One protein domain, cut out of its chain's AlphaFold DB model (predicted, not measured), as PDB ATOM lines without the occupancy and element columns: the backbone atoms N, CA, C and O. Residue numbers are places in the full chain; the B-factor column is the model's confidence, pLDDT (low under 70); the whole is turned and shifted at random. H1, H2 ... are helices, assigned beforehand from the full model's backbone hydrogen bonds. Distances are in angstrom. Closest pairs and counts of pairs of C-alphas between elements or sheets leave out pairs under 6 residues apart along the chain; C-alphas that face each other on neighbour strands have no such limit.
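This is residues 514 to 593 of the 689 residues of an uncharacterized protein of viral metagenome (UniProt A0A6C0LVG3). One long straight helix, H1, is a bar with little H2 folded back onto it; a long loop stretch, residues 545 to 582, winds beside H1, and H3 extends the length past the end where H1 begins. Residues 560 to 565 stick out. The printed part has 80 residues with H1, H2, H3 in that order and no named strand: all helix, though helices hold 37 residues. It is compact, radius of gyration of the C-alphas 13.4 A, but elongated, spanning 46 by 28 by 20 A.

Find C-alpha 514 at (287.912, 116.040, 254.316); H1, residues 514 to 534, runs 30.9 A from there. H2 is residues 540 to 544, 6.1 A. H3, residues 583 to 593, runs 14.7 A to C-alpha 593 at (272.345, 114.215, 249.657).

Look at residues 524 to 532 of H1, which alone touch H2; the closest C-alphas, of Ala 528 and Ala 543, are 4.7 A apart. H1 and H3 are near each other, with 6 pairs of C-alphas within 10 A. H2 and H3 are apart. Residues 549 to 550 pair with 572 to 573, parallel. Every O i to N i+4 pair is within hydrogen-bond range in H1 and H2, and 6 of 7 in H3.

The C-alphas farthest apart, of Asn 537 and Ser 593, are 45.9 A apart. The printed part has no cut. The link from H1 to H2 is tight; that from H2 to H3, 38 residues, is long. Look for pLDDT under 70 at residues 563 to 564 and 583 to 593.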
ATOM      1  N   ILE A 514     287.372 117.147 253.507       91.38
ATOM      2  CA  ILE A 514     287.912 116.040 254.316       91.38
ATOM      3  C   ILE A 514     288.182 114.816 253.434       91.38
ATOM      4  O   ILE A 514     289.311 114.319 253.417       91.38
ATOM      5  N   CYS A 515     287.187 114.375 252.658       89.38
ATOM      6  CA  CYS A 515     287.318 113.222 251.766       89.38
ATOM      7  C   CYS A 515     288.393 113.455 250.698       89.38
ATOM      8  O   CYS A 515     289.263 112.609 250.494       89.38
ATOM      9  N   LYS A 516     288.387 114.633 250.060       90.00
ATOM     10  CA  LYS A 516     289.393 115.015 249.058       90.00
ATOM     11  C   LYS A 516     290.798 115.056 249.638       90.00
ATOM     12  O   LYS A 516     291.726 114.588 248.985       90.00
ATOM     13  N   SER A 517     290.961 115.585 250.853       91.31
ATOM     14  CA  SER A 517     292.260 115.632 251.539       91.31
ATOM     15  C   SER A 517     292.831 114.228 251.740       91.31
ATOM     16  O   SER A 517     293.991 113.984 251.412       91.31
ATOM     17  N   PHE A 518     291.999 113.301 252.227       91.06
ATOM     18  CA  PHE A 518     292.389 111.907 252.427       91.06
ATOM     19  C   PHE A 518     292.793 111.249 251.104       91.06
ATOM     20  O   PHE A 518     293.949 110.858 250.942       91.06
ATOM     21  N   TRP A 519     291.891 111.210 250.122       89.38
ATOM     22  CA  TRP A 519     292.140 110.494 248.872       89.38
ATOM     23  C   TRP A 519     293.245 111.109 248.018       89.38
ATOM     24  O   TRP A 519     294.011 110.368 247.409       89.38
ATOM     25  N   THR A 520     293.392 112.438 248.017       90.62
ATOM     26  CA  THR A 520     294.506 113.100 247.320       90.62
ATOM     27  C   THR A 520     295.845 112.617 247.865       90.62
ATOM     28  O   THR A 520     296.745 112.290 247.093       90.62
ATOM     29  N   GLN A 521     295.992 112.544 249.190       90.88
ATOM     30  CA  GLN A 521     297.224 112.051 249.789       90.88
ATOM     31  C   GLN A 521     297.464 110.572 249.470       90.88
ATOM     32  O   GLN A 521     298.579 110.216 249.089       90.88
ATOM     33  N   GLU A 522     296.450 109.719 249.636       89.44
ATOM     34  CA  GLU A 522     296.587 108.282 249.374       89.44
ATOM     35  C   GLU A 522     296.976 108.013 247.919       89.44
ATOM     36  O   GLU A 522     297.939 107.291 247.655       89.44
ATOM     37  N   GLU A 523     296.293 108.660 246.974       90.50
ATOM     38  CA  GLU A 523     296.554 108.505 245.549       90.50
ATOM     39  C   GLU A 523     297.970 108.963 245.173       90.50
ATOM     40  O   GLU A 523     298.704 108.219 244.516       90.50
ATOM     41  N   LEU A 524     298.391 110.150 245.631       89.88
ATOM     42  CA  LEU A 524     299.733 110.676 245.368       89.88
ATOM     43  C   LEU A 524     300.821 109.718 245.858       89.88
ATOM     44  O   LEU A 524     301.754 109.411 245.117       89.88
ATOM     45  N   VAL A 525     300.695 109.220 247.092       89.19
ATOM     46  CA  VAL A 525     301.687 108.320 247.691       89.19
ATOM     47  C   VAL A 525     301.726 106.983 246.953       89.19
ATOM     48  O   VAL A 525     302.808 106.514 246.599       89.19
ATOM     49  N   ILE A 526     300.569 106.373 246.678       88.81
ATOM     50  CA  ILE A 526     300.493 105.067 246.005       88.81
ATOM     51  C   ILE A 526     301.056 105.155 244.584       88.81
ATOM     52  O   ILE A 526     301.858 104.307 244.178       88.81
ATOM     53  N   ARG A 527     300.691 106.197 243.830       89.88
ATOM     54  CA  ARG A 527     301.165 106.387 242.453       89.88
ATOM     55  C   ARG A 527     302.652 106.723 242.406       89.88
ATOM     56  O   ARG A 527     303.362 106.134 241.594       89.88
ATOM     57  N   ALA A 528     303.149 107.565 243.310       88.12
ATOM     58  CA  ALA A 528     304.581 107.839 243.417       88.12
ATOM     59  C   ALA A 528     305.382 106.563 243.736       88.12
ATOM     60  O   ALA A 528     306.380 106.281 243.076       88.12
ATOM     61  N   ARG A 529     304.904 105.716 244.659       85.94
ATOM     62  CA  ARG A 529     305.538 104.412 244.936       85.94
ATOM     63  C   ARG A 529     305.509 103.479 243.727       85.94
ATOM     64  O   ARG A 529     306.484 102.774 243.480       85.94
ATOM     65  N   LYS A 530     304.418 103.467 242.956       87.69
ATOM     66  CA  LYS A 530     304.339 102.691 241.707       87.69
ATOM     67  C   LYS A 530     305.407 103.144 240.707       87.69
ATOM     68  O   LYS A 530     306.048 102.294 240.099       87.69
ATOM     69  N   LEU A 531     305.646 104.450 240.585       87.38
ATOM     70  CA  LEU A 531     306.709 104.989 239.733       87.38
ATOM     71  C   LEU A 531     308.104 104.584 240.222       87.38
ATOM     72  O   LEU A 531     308.918 104.166 239.407       87.38
ATOM     73  N   GLN A 532     308.360 104.611 241.534       84.38
ATOM     74  CA  GLN A 532     309.629 104.128 242.098       84.38
ATOM     75  C   GLN A 532     309.852 102.623 241.885       84.38
ATOM     76  O   GLN A 532     310.984 102.183 241.729       84.38
ATOM     77  N   ARG A 533     308.787 101.809 241.845       83.06
ATOM     78  CA  ARG A 533     308.904 100.379 241.500       83.06
ATOM     79  C   ARG A 533     309.295 100.162 240.039       83.06
ATOM     80  O   ARG A 533     309.977  99.192 239.739       83.06
ATOM     81  N   ILE A 534     308.844 101.042 239.144       86.50
ATOM     82  CA  ILE A 534     309.192 101.005 237.717       86.50
ATOM     83  C   ILE A 534     310.609 101.555 237.498       86.50
ATOM     84  O   ILE A 534     311.350 101.036 236.670       86.50
ATOM     85  N   ASN A 535     310.993 102.587 238.251       84.25
ATOM     86  CA  ASN A 535     312.315 103.200 238.214       84.25
ATOM     87  C   ASN A 535     312.896 103.286 239.632       84.25
ATOM     88  O   ASN A 535     312.644 104.252 240.353       84.25
ATOM     89  N   SER A 536     313.710 102.295 240.009       75.69
ATOM     90  CA  SER A 536     314.300 102.175 241.352       75.69
ATOM     91  C   SER A 536     315.219 103.336 241.741       75.69
ATOM     92  O   SER A 536     315.463 103.548 242.926       75.69
ATOM     93  N   ASN A 537     315.716 104.099 240.763       79.38
ATOM     94  CA  ASN A 537     316.572 105.262 240.996       79.38
ATOM     95  C   ASN A 537     315.767 106.556 241.196       79.38
ATOM     96  O   ASN A 537     316.344 107.590 241.526       79.38
ATOM     97  N   LEU A 538     314.446 106.528 240.985       79.62
ATOM     98  CA  LEU A 538     313.595 107.698 241.143       79.62
ATOM     99  C   LEU A 538     313.409 108.025 242.629       79.62
ATOM    100  O   LEU A 538     312.869 107.233 243.410       79.62
ATOM    101  N   VAL A 539     313.822 109.226 243.026       81.38
ATOM    102  CA  VAL A 539     313.605 109.714 244.388       81.38
ATOM    103  C   VAL A 539     312.116 110.000 244.585       81.38
ATOM    104  O   VAL A 539     311.423 110.478 243.689       81.38
ATOM    105  N   PHE A 540     311.595 109.718 245.781       82.00
ATOM    106  CA  PHE A 540     310.164 109.834 246.063       82.00
ATOM    107  C   PHE A 540     309.595 111.241 245.818       82.00
ATOM    108  O   PHE A 540     308.463 111.368 245.357       82.00
ATOM    109  N   VAL A 541     310.365 112.299 246.098       82.62
ATOM    110  CA  VAL A 541     309.936 113.687 245.842       82.62
ATOM    111  C   VAL A 541     309.728 113.948 244.350       82.62
ATOM    112  O   VAL A 541     308.739 114.572 243.968       82.62
ATOM    113  N   ASP A 542     310.603 113.405 243.505       84.00
ATOM    114  CA  ASP A 542     310.490 113.510 242.052       84.00
ATOM    115  C   ASP A 542     309.312 112.680 241.555       84.00
ATOM    116  O   ASP A 542     308.509 113.159 240.759       84.00
ATOM    117  N   ALA A 543     309.133 111.473 242.103       86.81
ATOM    118  CA  ALA A 543     307.961 110.653 241.825       86.81
ATOM    119  C   ALA A 543     306.660 111.402 242.166       86.81
ATOM    120  O   ALA A 543     305.796 111.524 241.304       86.81
ATOM    121  N   LEU A 544     306.536 111.988 243.362       86.81
ATOM    122  CA  LEU A 544     305.385 112.822 243.737       86.81
ATOM    123  C   LEU A 544     305.176 113.987 242.761       86.81
ATOM    124  O   LEU A 544     304.055 114.237 242.325       86.81
ATOM    125  N   ASN A 545     306.260 114.665 242.381       85.50
ATOM    126  CA  ASN A 545     306.251 115.789 241.449       85.50
ATOM    127  C   ASN A 545     306.051 115.389 239.977       85.50
ATOM    128  O   ASN A 545     306.141 116.259 239.115       85.50
ATOM    129  N   THR A 546     305.775 114.121 239.668       87.06
ATOM    130  CA  THR A 546     305.386 113.668 238.318       87.06
ATOM    131  C   THR A 546     303.958 113.129 238.263       87.06
ATOM    132  O   THR A 546     303.395 112.979 237.177       87.06
ATOM    133  N   VAL A 547     303.340 112.856 239.418       89.31
ATOM    134  CA  VAL A 547     301.961 112.369 239.474       89.31
ATOM    135  C   VAL A 547     301.009 113.482 239.042       89.31
ATOM    136  O   VAL A 547     300.913 114.520 239.696       89.31
ATOM    137  N   LYS A 548     300.274 113.240 237.954       90.69
ATOM    138  CA  LYS A 548     299.192 114.116 237.492       90.69
ATOM    139  C   LYS A 548     297.938 113.896 238.333       90.69
ATOM    140  O   LYS A 548     297.564 112.751 238.555       90.69
ATOM    141  N   MET A 549     297.277 114.973 238.742       90.50
ATOM    142  CA  MET A 549     296.044 114.954 239.533       90.50
ATOM    143  C   MET A 549     294.964 115.803 238.869       90.50
ATOM    144  O   MET A 549     295.210 116.950 238.486       90.50
ATOM    145  N   ASN A 550     293.752 115.266 238.772       89.06
ATOM    146  CA  ASN A 550     292.603 116.004 238.267       89.06
ATOM    147  C   ASN A 550     292.174 117.112 239.254       89.06
ATOM    148  O   ASN A 550     292.095 116.889 240.466       89.06
ATOM    149  N   THR A 551     291.843 118.302 238.745       86.06
ATOM    150  CA  THR A 551     291.388 119.455 239.545       86.06
ATOM    151  C   THR A 551     290.182 119.156 240.433       86.06
ATOM    152  O   THR A 551     290.093 119.693 241.536       86.06
ATOM    153  N   SER A 552     289.273 118.281 240.004       84.00
ATOM    154  CA  SER A 552     288.088 117.879 240.768       84.00
ATOM    155  C   SER A 552     288.423 117.102 242.046       84.00
ATOM    156  O   SER A 552     287.680 117.216 243.025       84.00
ATOM    157  N   LYS A 553     289.555 116.384 242.081       85.81
ATOM    158  CA  LYS A 553     290.036 115.637 243.256       85.81
ATOM    159  C   LYS A 553     290.678 116.547 244.300       85.81
ATOM    160  O   LYS A 553     290.714 116.208 245.478       85.81
ATOM    161  N   LEU A 554     291.149 117.722 243.886       86.19
ATOM    162  CA  LEU A 554     291.815 118.673 244.766       86.19
ATOM    163  C   LEU A 554     290.793 119.508 245.546       86.19
ATOM    164  O   LEU A 554     289.744 119.910 245.034       86.19
ATOM    165  N   CYS A 555     291.114 119.801 246.804       85.06
ATOM    166  CA  CYS A 555     290.365 120.765 247.605       85.06
ATOM    167  C   CYS A 555     291.071 122.130 247.627       85.06
ATOM    168  O   CYS A 555     292.251 122.248 247.297       85.06
ATOM    169  N   LYS A 556     290.351 123.185 248.036       85.31
ATOM    170  CA  LYS A 556     290.893 124.561 248.071       85.31
ATOM    171  C   LYS A 556     291.916 124.789 249.188       85.31
ATOM    172  O   LYS A 556     292.563 125.834 249.218       85.31
ATOM    173  N   ARG A 557     292.022 123.861 250.139       89.81
ATOM    174  CA  ARG A 557     292.913 123.978 251.297       89.81
ATOM    175  C   ARG A 557     294.329 123.573 250.925       89.81
ATOM    176  O   ARG A 557     294.539 122.711 250.072       89.81
ATOM    177  N   ASN A 558     295.296 124.162 251.623       89.00
ATOM    178  CA  ASN A 558     296.712 123.873 251.416       89.00
ATOM    179  C   ASN A 558     297.005 122.386 251.656       89.00
ATOM    180  O   ASN A 558     296.635 121.848 252.701       89.00
ATOM    181  N   LEU A 559     297.680 121.756 250.691       86.44
ATOM    182  CA  LEU A 559     298.070 120.339 250.707       86.44
ATOM    183  C   LEU A 559     299.000 119.988 251.880       86.44
ATOM    184  O   LEU A 559     299.002 118.872 252.386       86.44
ATOM    185  N   THR A 560     299.783 120.967 252.307       84.88
ATOM    186  CA  THR A 560     300.843 120.897 253.314       84.88
ATOM    187  C   THR A 560     300.598 121.965 254.383       84.88
ATOM    188  O   THR A 560     299.754 122.855 254.223       84.88
ATOM    189  N   ILE A 561     301.302 121.870 255.511       81.00
ATOM    190  CA  ILE A 561     301.272 122.919 256.539       81.00
ATOM    191  C   ILE A 561     302.093 124.115 256.048       81.00
ATOM    192  O   ILE A 561     301.657 125.258 256.187       81.00
ATOM    193  N   ASN A 562     303.245 123.855 255.422       75.75
ATOM    194  CA  ASN A 562     304.065 124.885 254.802       75.75
ATOM    195  C   ASN A 562     303.590 125.196 253.373       75.75
ATOM    196  O   ASN A 562     303.826 124.425 252.443       75.75
ATOM    197  N   THR A 563     302.998 126.377 253.182       68.12
ATOM    198  CA  THR A 563     302.450 126.847 251.897       68.12
ATOM    199  C   THR A 563     303.462 126.921 250.752       68.12
ATOM    200  O   THR A 563     303.048 126.931 249.591       68.12
ATOM    201  N   ALA A 564     304.766 126.962 251.044       69.62
ATOM    202  CA  ALA A 564     305.805 126.933 250.018       69.62
ATOM    203  C   ALA A 564     305.889 125.568 249.311       69.62
ATOM    204  O   ALA A 564     306.198 125.513 248.120       69.62
ATOM    205  N   LYS A 565     305.568 124.470 250.010       73.69
ATOM    206  CA  LYS A 565     305.597 123.109 249.459       73.69
ATOM    207  C   LYS A 565     304.267 122.797 248.784       73.69
ATOM    208  O   LYS A 565     303.247 122.658 249.454       73.69
ATOM    209  N   ARG A 566     304.260 122.664 247.459       73.88
ATOM    210  CA  ARG A 566     303.047 122.428 246.663       73.88
ATOM    211  C   ARG A 566     303.343 121.534 245.470       73.88
ATOM    212  O   ARG A 566     304.471 121.508 244.990       73.88
ATOM    213  N   LEU A 567     302.310 120.872 244.954       73.75
ATOM    214  CA  LEU A 567     302.395 120.214 243.653       73.75
ATOM    215  C   LEU A 567     302.689 121.249 242.563       73.75
ATOM    216  O   LEU A 567     302.165 122.371 242.589       73.75
ATOM    217  N   LYS A 568     303.510 120.860 241.586       77.19
ATOM    218  CA  LYS A 568     303.751 121.681 240.398       77.19
ATOM    219  C   LYS A 568     302.447 121.857 239.618       77.19
ATOM    220  O   LYS A 568     301.701 120.901 239.418       77.19
ATOM    221  N   LYS A 569     302.184 123.084 239.155       74.19
ATOM    222  CA  LYS A 569     300.946 123.430 238.433       74.19
ATOM    223  C   LYS A 569     300.730 122.583 237.176       74.19
ATOM    224  O   LYS A 569     299.595 122.252 236.872       74.19
ATOM    225  N   GLU A 570     301.806 122.219 236.482       76.00
ATOM    226  CA  GLU A 570     301.787 121.376 235.273       76.00
ATOM    227  C   GLU A 570     301.230 119.963 235.505       76.00
ATOM    228  O   GLU A 570     300.754 119.321 234.571       76.00
ATOM    229  N   ASN A 571     301.225 119.503 236.756       79.94
ATOM    230  CA  ASN A 571     300.675 118.208 237.139       79.94
ATOM    231  C   ASN A 571     299.213 118.287 237.578       79.94
ATOM    232  O   ASN A 571     298.651 117.289 238.014       79.94
ATOM    233  N   VAL A 572     298.584 119.455 237.484       84.56
ATOM    234  CA  VAL A 572     297.163 119.625 237.772       84.56
ATOM    235  C   VAL A 572     296.414 119.688 236.445       84.56
ATOM    236  O   VAL A 572     296.598 120.623 235.667       84.56
ATOM    237  N   VAL A 573     295.585 118.681 236.174       86.31
ATOM    238  CA  VAL A 573     294.909 118.494 234.879       86.31
ATOM    239  C   VAL A 573     293.391 118.652 235.001       86.31
ATOM    240  O   VAL A 573     292.818 118.419 236.059       86.31
ATOM    241  N   ASN A 574     292.719 119.039 233.915       80.88
ATOM    242  CA  ASN A 574     291.252 119.188 233.868       80.88
ATOM    243  C   ASN A 574     290.523 117.969 233.266       80.88
ATOM    244  O   ASN A 574     289.306 118.003 233.116       80.88
ATOM    245  N   GLY A 575     291.255 116.912 232.911       79.50
ATOM    246  CA  GLY A 575     290.728 115.683 232.313       79.50
ATOM    247  C   GLY A 575     291.220 114.443 233.051       79.50
ATOM    248  O   GLY A 575     291.680 114.544 234.187       79.50
ATOM    249  N   ASP A 576     291.125 113.283 232.412       80.50
ATOM    250  CA  ASP A 576     291.594 112.030 232.999       80.50
ATOM    251  C   ASP A 576     293.060 112.132 233.461       80.50
ATOM    252  O   ASP A 576     293.947 112.590 232.734       80.50
ATOM    253  N   ASP A 577     293.295 111.735 234.707       85.88
ATOM    254  CA  ASP A 577     294.608 111.702 235.331       85.88
ATOM    255  C   ASP A 577     295.176 110.279 235.430       85.88
ATOM    256  O   ASP A 577     296.288 110.118 235.941       85.88
ATOM    257  N   ASN A 578     294.469 109.267 234.901       81.62
ATOM    258  CA  ASN A 578     294.736 107.830 235.057       81.62
ATOM    259  C   ASN A 578     294.878 107.418 236.533       81.62
ATOM    260  O   ASN A 578     295.705 106.574 236.897       81.62
ATOM    261  N   GLY A 579     294.151 108.122 237.394       83.25
ATOM    262  CA  GLY A 579     294.191 108.004 238.836       83.25
ATOM    263  C   GLY A 579     293.090 107.120 239.400       83.25
ATOM    264  O   GLY A 579     292.459 106.348 238.686       83.25
ATOM    265  N   PHE A 580     292.834 107.240 240.701       83.75
ATOM    266  CA  PHE A 580     291.694 106.559 241.311       83.75
ATOM    267  C   PHE A 580     290.392 107.131 240.760       83.75
ATOM    268  O   PHE A 580     290.231 108.356 240.703       83.75
ATOM    269  N   ASP A 581     289.466 106.257 240.375       77.56
ATOM    270  CA  ASP A 581     288.097 106.685 240.139       77.56
ATOM    271  C   ASP A 581     287.426 106.892 241.495       77.56
ATOM    272  O   ASP A 581     287.100 105.957 242.221       77.56
ATOM    273  N   LEU A 582     287.305 108.159 241.868       71.75
ATOM    274  CA  LEU A 582     286.678 108.578 243.111       71.75
ATOM    275  C   LEU A 582     285.250 109.069 242.855       71.75
ATOM    276  O   LEU A 582     284.651 109.671 243.743       71.75
ATOM    277  N   THR A 583     284.711 108.840 241.654       65.94
ATOM    278  CA  THR A 583     283.368 109.274 241.267       65.94
ATOM    279  C   THR A 583     282.337 108.693 242.221       65.94
ATOM    280  O   THR A 583     281.534 109.458 242.731       65.94
ATOM    281  N   ASP A 584     282.435 107.415 242.598       50.88
ATOM    282  CA  ASP A 584     281.537 106.796 243.582       50.88
ATOM    283  C   ASP A 584     281.739 107.327 245.003       50.88
ATOM    284  O   ASP A 584     280.767 107.564 245.704       50.88
ATOM    285  N   VAL A 585     282.968 107.624 245.429       56.19
ATOM    286  CA  VAL A 585     283.226 108.252 246.741       56.19
ATOM    287  C   VAL A 585     282.614 109.654 246.798       56.19
ATOM    288  O   VAL A 585     281.978 110.031 247.781       56.19
ATOM    289  N   TYR A 586     282.777 110.437 245.731       55.75
ATOM    290  CA  TYR A 586     282.209 111.777 245.619       55.75
ATOM    291  C   TYR A 586     280.707 111.758 245.305       55.75
ATOM    292  O   TYR A 586     280.012 112.719 245.635       55.75
ATOM    293  N   ASN A 587     280.193 110.665 244.738       45.66
ATOM    294  CA  ASN A 587     278.773 110.431 244.511       45.66
ATOM    295  C   ASN A 587     278.082 109.851 245.742       45.66
ATOM    296  O   ASN A 587     276.917 110.146 245.912       45.66
ATOM    297  N   ILE A 588     278.754 109.131 246.646       41.38
ATOM    298  CA  ILE A 588     278.223 108.751 247.967       41.38
ATOM    299  C   ILE A 588     278.041 110.009 248.820       41.38
ATOM    300  O   ILE A 588     276.999 110.176 249.450       41.38
ATOM    301  N   VAL A 589     278.983 110.961 248.743       40.06
ATOM    302  CA  VAL A 589     278.796 112.314 249.303       40.06
ATOM    303  C   VAL A 589     277.560 113.001 248.707       40.06
ATOM    304  O   VAL A 589     276.946 113.782 249.418       40.06
ATOM    305  N   LYS A 590     277.165 112.686 247.460       35.47
ATOM    306  CA  LYS A 590     275.929 113.167 246.808       35.47
ATOM    307  C   LYS A 590     274.688 112.278 247.025       35.47
ATOM    308  O   LYS A 590     273.577 112.776 246.940       35.47
ATOM    309  N   GLN A 591     274.832 110.981 247.298       34.28
ATOM    310  CA  GLN A 591     273.724 110.038 247.514       34.28
ATOM    311  C   GLN A 591     273.235 110.081 248.965       34.28
ATOM    312  O   GLN A 591     272.057 109.863 249.221       34.28
ATOM    313  N   VAL A 592     274.084 110.475 249.918       37.94
ATOM    314  CA  VAL A 592     273.617 110.923 251.245       37.94
ATOM    315  C   VAL A 592     272.880 112.274 251.134       37.94
ATOM    316  O   VAL A 592     272.052 112.607 251.981       37.94
ATOM    317  N   SER A 593     273.087 113.008 250.034       36.34
ATOM    318  CA  SER A 593     272.345 114.215 249.657       36.34
ATOM    319  C   SER A 593     271.007 113.956 248.953       36.34
ATOM    320  O   SER A 593     270.435 114.895 248.408       36.34
TER     321      SER A 593